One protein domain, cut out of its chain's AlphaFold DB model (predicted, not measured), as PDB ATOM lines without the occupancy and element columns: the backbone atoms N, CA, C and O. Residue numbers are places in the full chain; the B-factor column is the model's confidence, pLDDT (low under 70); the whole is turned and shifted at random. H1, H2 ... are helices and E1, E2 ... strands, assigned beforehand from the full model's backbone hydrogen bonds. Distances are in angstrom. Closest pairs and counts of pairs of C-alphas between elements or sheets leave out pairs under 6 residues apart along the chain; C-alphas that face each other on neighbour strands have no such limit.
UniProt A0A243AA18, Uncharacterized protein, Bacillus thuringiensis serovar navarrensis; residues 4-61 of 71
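This is residues 4 to 61 of the 71 residues of an uncharacterized protein of Bacillus thuringiensis serovar navarrensis (UniProt A0A243AA18). A strongly twisted, curled sheet of four strands, E3, E2, E1 and E4, makes one wall of this domain, and the short helix H1 packs on it from beside the strands, over none of them, with its residues 5 to 10 nearest to the edge strands E3 and E4. At the other end of the longest axis, residues 42 to 48 loop away from the sheet to a second, still shorter helix, H2, which is off the sheet, before the chain turns back into edge strand E4. The printed part has 58 residues, with two named helices and four named strands in the order H1, E1, E2, E3, H2, E4. The sheet's order is E3, E2, E1, E4, all antiparallel, and the class is mixed, helices and strands. The whole is compact, with a radius of gyration of the C-alphas of 11.0 A, and its spans are 29 by 19 by 19 A, only just elongated.

In the sheet, E1, residues 20 to 23, and E2, residues 26 to 34, are antiparallel neighbours at 147 degrees and form a hairpin; N 21 and O 31 are 2.8 A apart, and N 31 and O 21 are also 2.8 A apart, both within hydrogen-bond range. E2 and E3, residues 37 to 41, form the next hairpin, antiparallel at 149 degrees, with N 39 and O 32 within hydrogen-bond range at 2.8 A. E1, E2 and E3 make a meander, each strand the antiparallel neighbour of the one before. On the other side of E1 stands E4, residues 57 to 59, antiparallel at 148 degrees, with N 22 and O 58 within hydrogen-bond range at 2.9 A. From edge to edge the strands' lines turn by 76 degrees and the way across the sheet turns by 56 degrees. The sheet is only just strongly twisted, its C-alphas lying up to 4.0 A off the best plane. The edge strands E3 and E4 are apart. H1, residues 4 to 11, is on the sheet at a height over the sheet of 8.5 A, beside the strands and only just over none of them, with 2 of its C-alphas falling on E2. Its closest C-alphas to E3 are those of Leu 7 and Leu 38, 7.9 A apart, and to E4 those of Val 6 and Trp 57, also 7.9 A apart. H2, residues 49 to 53, is not on the sheet, and is only just apart from H1, at 8.0 A. In H1 and H2 every O i to N i+4 pair is within hydrogen-bond range.

E2 is the longest strand, 20.8 A from C-alpha 26 at (52.089, 4.968, 15.051) to C-alpha 34 at (49.277, -13.273, 5.554). E3 is 12.7 A long and E1 is 9.9 A, while E4 has three residues and ends with C-alpha 59 at (49.039, 1.671, 2.194). H1, the longest helix by residues, begins with C-alpha 4 at (37.043, -2.167, 7.171) and is 10.6 A long. H2 is 6.6 A long.

The two C-alphas farthest apart are those of Lys 12 and Gln 44, at 31.6 A, and the first and last printed C-alphas, of Tyr 4 and Glu 61, are 19.0 A apart. The printed part has no cut and no long link; the links from E1 to E2, E2 to E3 and H2 to E4 are tight, and those from H1 to E1 and E3 to H2 are short. The mean pLDDT of the printed part is 76.2, and residues 41 to 58 and residue 61 are under 70, the mean of H2 being 58.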
ATOM      1  N   TYR A   4      38.007  -1.488   8.043       82.19
ATOM      2  CA  TYR A   4      37.043  -2.167   7.171       82.19
ATOM      3  C   TYR A   4      37.302  -1.909   5.675       82.19
ATOM      4  O   TYR A   4      37.005  -2.766   4.854       82.19
ATOM      5  N   GLU A   5      37.868  -0.755   5.303       86.81
ATOM      6  CA  GLU A   5      38.206  -0.449   3.904       86.81
ATOM      7  C   GLU A   5      39.385  -1.304   3.434       86.81
ATOM      8  O   GLU A   5      39.397  -1.759   2.294       86.81
ATOM      9  N   VAL A   6      40.343  -1.567   4.331       86.19
ATOM     10  CA  VAL A   6      41.475  -2.466   4.075       86.19
ATOM     11  C   VAL A   6      40.981  -3.897   3.851       86.19
ATOM     12  O   VAL A   6      41.371  -4.532   2.876       86.19
ATOM     13  N   LEU A   7      40.067  -4.378   4.700       87.12
ATOM     14  CA  LEU A   7      39.494  -5.723   4.581       87.12
ATOM     15  C   LEU A   7      38.657  -5.886   3.302       87.12
ATOM     16  O   LEU A   7      38.893  -6.810   2.530       87.12
ATOM     17  N   ILE A   8      37.755  -4.941   3.011       90.56
ATOM     18  CA  ILE A   8      36.951  -4.959   1.776       90.56
ATOM     19  C   ILE A   8      37.846  -4.871   0.532       90.56
ATOM     20  O   ILE A   8      37.544  -5.474  -0.497       90.56
ATOM     21  N   GLY A   9      38.940  -4.110   0.593       91.06
ATOM     22  CA  GLY A   9      39.902  -4.042  -0.502       91.06
ATOM     23  C   GLY A   9      40.560  -5.395  -0.781       91.06
ATOM     24  O   GLY A   9      40.697  -5.773  -1.943       91.06
ATOM     25  N   TYR A  10      40.893  -6.152   0.264       88.75
ATOM     26  CA  TYR A  10      41.436  -7.502   0.125       88.75
ATOM     27  C   TYR A  10      40.413  -8.467  -0.487       88.75
ATOM     28  O   TYR A  10      40.715  -9.126  -1.478       88.75
ATOM     29  N   GLU A  11      39.168  -8.465   0.003       90.75
ATOM     30  CA  GLU A  11      38.078  -9.273  -0.570       90.75
ATOM     31  C   GLU A  11      37.829  -8.969  -2.057       90.75
ATOM     32  O   GLU A  11      37.492  -9.857  -2.837       90.75
ATOM     33  N   LYS A  12      38.023  -7.711  -2.469       94.38
ATOM     34  CA  LYS A  12      37.880  -7.261  -3.862       94.38
ATOM     35  C   LYS A  12      39.133  -7.471  -4.722       94.38
ATOM     36  O   LYS A  12      39.120  -7.094  -5.892       94.38
ATOM     37  N   GLY A  13      40.212  -8.024  -4.167       91.56
ATOM     38  CA  GLY A  13      41.475  -8.253  -4.876       91.56
ATOM     39  C   GLY A  13      42.309  -6.992  -5.139       91.56
ATOM     40  O   GLY A  13      43.238  -7.035  -5.944       91.56
ATOM     41  N   LEU A  14      41.999  -5.868  -4.481       93.44
ATOM     42  CA  LEU A  14      42.827  -4.653  -4.521       93.44
ATOM     43  C   LEU A  14      44.138  -4.837  -3.748       93.44
ATOM     44  O   LEU A  14      45.142  -4.218  -4.094       93.44
ATOM     45  N   TYR A  15      44.114  -5.682  -2.716       90.62
ATOM     46  CA  TYR A  15      45.263  -6.033  -1.888       90.62
ATOM     47  C   TYR A  15      45.484  -7.541  -1.905       90.62
ATOM     48  O   TYR A  15      44.566  -8.308  -2.198       90.62
ATOM     49  N   LYS A  16      46.703  -7.965  -1.588       91.62
ATOM     50  CA  LYS A  16      47.114  -9.371  -1.595       91.62
ATOM     51  C   LYS A  16      48.035  -9.704  -0.431       91.62
ATOM     52  O   LYS A  16      48.584  -8.821   0.227       91.62
ATOM     53  N   ASP A  17      48.249 -10.997  -0.225       88.56
ATOM     54  CA  ASP A  17      49.219 -11.483   0.748       88.56
ATOM     55  C   ASP A  17      50.603 -10.845   0.535       88.56
ATOM     56  O   ASP A  17      51.137 -10.755  -0.576       88.56
ATOM     57  N   GLY A  18      51.189 -10.388   1.639       86.38
ATOM     58  CA  GLY A  18      52.449  -9.658   1.670       86.38
ATOM     59  C   GLY A  18      52.332  -8.146   1.449       86.38
ATOM     60  O   GLY A  18      53.374  -7.479   1.410       86.38
ATOM     61  N   ASP A  19      51.122  -7.601   1.289       88.06
ATOM     62  CA  ASP A  19      50.879  -6.158   1.332       88.06
ATOM     63  C   ASP A  19      50.912  -5.643   2.771       88.06
ATOM     64  O   ASP A  19      50.380  -6.276   3.684       88.06
ATOM     65  N   VAL A  20      51.552  -4.485   2.965       88.00
ATOM     66  CA  VAL A  20      51.819  -3.901   4.284       88.00
ATOM     67  C   VAL A  20      51.086  -2.571   4.440       88.00
ATOM     68  O   VAL A  20      51.176  -1.681   3.592       88.00
ATOM     69  N   PHE A  21      50.410  -2.411   5.571       86.94
ATOM     70  CA  PHE A  21      49.663  -1.223   5.956       86.94
ATOM     71  C   PHE A  21      50.298  -0.613   7.192       86.94
ATOM     72  O   PHE A  21      50.564  -1.303   8.175       86.94
ATOM     73  N   LEU A  22      50.539   0.692   7.147       84.62
ATOM     74  CA  LEU A  22      51.053   1.437   8.286       84.62
ATOM     75  C   LEU A  22      49.891   2.051   9.046       84.62
ATOM     76  O   LEU A  22      48.965   2.614   8.452       84.62
ATOM     77  N   TYR A  23      49.950   1.965  10.365       79.06
ATOM     78  CA  TYR A  23      48.996   2.650  11.205       79.06
ATOM     79  C   TYR A  23      49.382   4.132  11.321       79.06
ATOM     80  O   TYR A  23      50.472   4.475  11.763       79.06
ATOM     81  N   GLN A  24      48.497   5.055  10.929       73.69
ATOM     82  CA  GLN A  24      48.871   6.471  10.825       73.69
ATOM     83  C   GLN A  24      49.232   7.123  12.169       73.69
ATOM     84  O   GLN A  24      50.013   8.072  12.176       73.69
ATOM     85  N   LYS A  25      48.681   6.656  13.301       74.56
ATOM     86  CA  LYS A  25      49.030   7.231  14.616       74.56
ATOM     87  C   LYS A  25      50.331   6.672  15.188       74.56
ATOM     88  O   LYS A  25      50.904   7.308  16.065       74.56
ATOM     89  N   ASP A  26      50.783   5.518  14.706       74.62
ATOM     90  CA  ASP A  26      52.089   4.968  15.051       74.62
ATOM     91  C   ASP A  26      52.658   4.205  13.855       74.62
ATOM     92  O   ASP A  26      52.283   3.068  13.582       74.62
ATOM     93  N   ILE A  27      53.592   4.841  13.149       73.31
ATOM     94  CA  ILE A  27      54.240   4.271  11.963       73.31
ATOM     95  C   ILE A  27      55.057   3.005  12.264       73.31
ATOM     96  O   ILE A  27      55.450   2.302  11.330       73.31
ATOM     97  N   ARG A  28      55.347   2.725  13.543       76.56
ATOM     98  CA  ARG A  28      56.023   1.496  13.976       76.56
ATOM     99  C   ARG A  28      55.070   0.307  13.978       76.56
ATOM    100  O   ARG A  28      55.503  -0.805  13.682       76.56
ATOM    101  N   MET A  29      53.777   0.565  14.169       80.31
ATOM    102  CA  MET A  29      52.733  -0.439  14.043       80.31
ATOM    103  C   MET A  29      52.416  -0.682  12.564       80.31
ATOM    104  O   MET A  29      51.958   0.197  11.825       80.31
ATOM    105  N   GLN A  30      52.663  -1.918  12.135       84.94
ATOM    106  CA  GLN A  30      52.449  -2.370  10.762       84.94
ATOM    107  C   GLN A  30      51.512  -3.571  10.764       84.94
ATOM    108  O   GLN A  30      51.639  -4.457  11.609       84.94
ATOM    109  N   ALA A  31      50.608  -3.622   9.795       85.56
ATOM    110  CA  ALA A  31      49.785  -4.786   9.508       85.56
ATOM    111  C   ALA A  31      50.166  -5.380   8.153       85.56
ATOM    112  O   ALA A  31      50.505  -4.642   7.229       85.56
ATOM    113  N   ILE A  32      50.130  -6.701   8.033       87.75
ATOM    114  CA  ILE A  32      50.428  -7.445   6.811       87.75
ATOM    115  C   ILE A  32      49.311  -8.449   6.543       87.75
ATOM    116  O   ILE A  32      48.847  -9.105   7.474       87.75
ATOM    117  N   PHE A  33      48.881  -8.578   5.288       85.31
ATOM    118  CA  PHE A  33      48.052  -9.721   4.903       85.31
ATOM    119  C   PHE A  33      48.922 -10.968   4.790       85.31
ATOM    120  O   PHE A  33      49.927 -10.968   4.074       85.31
ATOM    121  N   GLN A  34      48.561 -12.013   5.522       81.50
ATOM    122  CA  GLN A  34      49.277 -13.273   5.554       81.50
ATOM    123  C   GLN A  34      48.271 -14.423   5.552       81.50
ATOM    124  O   GLN A  34      47.564 -14.632   6.530       81.50
ATOM    125  N   PHE A  35      48.241 -15.182   4.454       84.44
ATOM    126  CA  PHE A  35      47.347 -16.324   4.261       84.44
ATOM    127  C   PHE A  35      45.860 -15.966   4.417       84.44
ATOM    128  O   PHE A  35      45.077 -16.768   4.917       84.44
ATOM    129  N   GLY A  36      45.462 -14.764   3.985       76.69
ATOM    130  CA  GLY A  36      44.085 -14.272   4.127       76.69
ATOM    131  C   GLY A  36      43.763 -13.577   5.448       76.69
ATOM    132  O   GLY A  36      42.731 -12.912   5.530       76.69
ATOM    133  N   ASP A  37      44.652 -13.638   6.439       76.56
ATOM    134  CA  ASP A  37      44.489 -12.927   7.704       76.56
ATOM    135  C   ASP A  37      45.238 -11.591   7.690       76.56
ATOM    136  O   ASP A  37      46.360 -11.492   7.190       76.56
ATOM    137  N   LEU A  38      44.649 -10.548   8.280       82.69
ATOM    138  CA  LEU A  38      45.361  -9.295   8.537       82.69
ATOM    139  C   LEU A  38      46.070  -9.384   9.893       82.69
ATOM    140  O   LEU A  38      45.448  -9.239  10.944       82.69
ATOM    141  N   VAL A  39      47.384  -9.591   9.866       81.31
ATOM    142  CA  VAL A  39      48.221  -9.749  11.060       81.31
ATOM    143  C   VAL A  39      48.943  -8.441  11.362       81.31
ATOM    144  O   VAL A  39      49.658  -7.911  10.513       81.31
ATOM    145  N   TRP A  40      48.816  -7.917  12.579       80.88
ATOM    146  CA  TRP A  40      49.618  -6.780  13.042       80.88
ATOM    147  C   TRP A  40      50.894  -7.240  13.754       80.88
ATOM    148  O   TRP A  40      50.879  -8.178  14.551       80.88
ATOM    149  N   ARG A  41      52.013  -6.556  13.493       69.06
ATOM    150  CA  ARG A  41      53.170  -6.574  14.392       69.06
ATOM    151  C   ARG A  41      52.985  -5.470  15.412       69.06
ATOM    152  O   ARG A  41      52.997  -4.294  15.056       69.06
ATOM    153  N   ASP A  42      52.816  -5.888  16.653       66.50
ATOM    154  CA  ASP A  42      52.769  -5.013  17.810       66.50
ATOM    155  C   ASP A  42      54.133  -5.063  18.509       66.50
ATOM    156  O   ASP A  42      54.611  -6.132  18.893       66.50
ATOM    157  N   ASP A  43      54.788  -3.914  18.629       55.97
ATOM    158  CA  ASP A  43      56.043  -3.706  19.347       55.97
ATOM    159  C   ASP A  43      55.822  -3.321  20.825       55.97
ATOM    160  O   ASP A  43      56.681  -2.694  21.438       55.97
ATOM    161  N   GLN A  44      54.726  -3.816  21.425       55.12
ATOM    162  CA  GLN A  44      54.321  -3.690  22.841       55.12
ATOM    163  C   GLN A  44      53.458  -2.463  23.189       55.12
ATOM    164  O   GLN A  44      53.469  -2.003  24.334       55.12
ATOM    165  N   VAL A  45      52.660  -1.939  22.257       56.59
ATOM    166  CA  VAL A  45      51.726  -0.844  22.551       56.59
ATOM    167  C   VAL A  45      50.303  -1.383  22.555       56.59
ATOM    168  O   VAL A  45      49.700  -1.593  21.510       56.59
ATOM    169  N   ALA A  46      49.715  -1.539  23.743       56.16
ATOM    170  CA  ALA A  46      48.309  -1.910  23.870       56.16
ATOM    171  C   ALA A  46      47.407  -0.859  23.192       56.16
ATOM    172  O   ALA A  46      47.159   0.224  23.731       56.16
ATOM    173  N   VAL A  47      46.891  -1.174  22.002       56.47
ATOM    174  CA  VAL A  47      45.940  -0.312  21.289       56.47
ATOM    175  C   VAL A  47      44.521  -0.756  21.623       56.47
ATOM    176  O   VAL A  47      44.074  -1.829  21.229       56.47
ATOM    177  N   GLY A  48      43.775   0.090  22.337       56.78
ATOM    178  CA  GLY A  48      42.369  -0.189  22.636       56.78
ATOM    179  C   GLY A  48      41.540  -0.386  21.357       56.78
ATOM    180  O   GLY A  48      41.658   0.394  20.413       56.78
ATOM    181  N   CYS A  49      40.654  -1.388  21.333       56.34
ATOM    182  CA  CYS A  49      39.870  -1.763  20.145       56.34
ATOM    183  C   CYS A  49      39.049  -0.603  19.545       56.34
ATOM    184  O   CYS A  49      38.907  -0.515  18.327       56.34
ATOM    185  N   LYS A  50      38.575   0.334  20.384       59.97
ATOM    186  CA  LYS A  50      37.907   1.574  19.939       59.97
ATOM    187  C   LYS A  50      38.800   2.462  19.071       59.97
ATOM    188  O   LYS A  50      38.306   3.131  18.167       59.97
ATOM    189  N   ASN A  51      40.103   2.478  19.341       58.97
ATOM    190  CA  ASN A  51      41.039   3.231  18.523       58.97
ATOM    191  C   ASN A  51      41.155   2.556  17.154       58.97
ATOM    192  O   ASN A  51      40.930   3.232  16.158       58.97
ATOM    193  N   ILE A  52      41.361   1.233  17.098       59.62
ATOM    194  CA  ILE A  52      41.525   0.452  15.852       59.62
ATOM    195  C   ILE A  52      40.369   0.677  14.863       59.62
ATOM    196  O   ILE A  52      40.613   0.877  13.671       59.62
ATOM    197  N   SER A  53      39.123   0.732  15.342       56.25
ATOM    198  CA  SER A  53      37.947   0.983  14.492       56.25
ATOM    199  C   SER A  53      37.893   2.389  13.878       56.25
ATOM    200  O   SER A  53      37.292   2.580  12.822       56.25
ATOM    201  N   CYS A  54      38.521   3.381  14.513       57.34
ATOM    202  CA  CYS A  54      38.527   4.780  14.070       57.34
ATOM    203  C   CYS A  54      39.807   5.173  13.321       57.34
ATOM    204  O   CYS A  54      39.990   6.337  12.963       57.34
ATOM    205  N   ASN A  55      40.716   4.226  13.118       61.28
ATOM    206  CA  ASN A  55      42.069   4.515  12.691       61.28
ATOM    207  C   ASN A  55      42.226   4.544  11.174       61.28
ATOM    208  O   ASN A  55      41.722   3.684  10.458       61.28
ATOM    209  N   LEU A  56      42.974   5.542  10.709       62.81
ATOM    210  CA  LEU A  56      43.413   5.684   9.332       62.81
ATOM    211  C   LEU A  56      44.714   4.881   9.141       62.81
ATOM    212  O   LEU A  56      45.723   5.130   9.789       62.81
ATOM    213  N   TRP A  57      44.670   3.891   8.269       67.88
ATOM    214  CA  TRP A  57      45.776   3.108   7.742       67.88
ATOM    215  C   TRP A  57      46.234   3.704   6.417       67.88
ATOM    216  O   TRP A  57      45.401   4.098   5.591       67.88
ATOM    217  N   THR A  58      47.537   3.770   6.198       67.94
ATOM    218  CA  THR A  58      48.130   4.167   4.921       67.94
ATOM    219  C   THR A  58      48.752   2.945   4.261       67.94
ATOM    220  O   THR A  58      49.463   2.164   4.895       67.94
ATOM    221  N   PHE A  59      48.439   2.742   2.981       70.31
ATOM    222  CA  PHE A  59      49.039   1.671   2.194       70.31
ATOM    223  C   PHE A  59      50.503   2.014   1.950       70.31
ATOM    224  O   PHE A  59      50.813   3.107   1.468       70.31
ATOM    225  N   LYS A  60      51.406   1.096   2.290       74.00
ATOM    226  CA  LYS A  60      52.819   1.258   1.982       74.00
ATOM    227  C   LYS A  60      53.075   0.647   0.612       74.00
ATOM    228  O   LYS A  60      53.268  -0.561   0.496       74.00
ATOM    229  N   GLU A  61      53.098   1.486  -0.421       66.88
ATOM    230  CA  GLU A  61      53.571   1.048  -1.733       66.88
ATOM    231  C   GLU A  61      54.976   0.451  -1.602       66.88
ATOM    232  O   GLU A  61      55.882   1.043  -1.006       66.88
TER     233      GLU A  61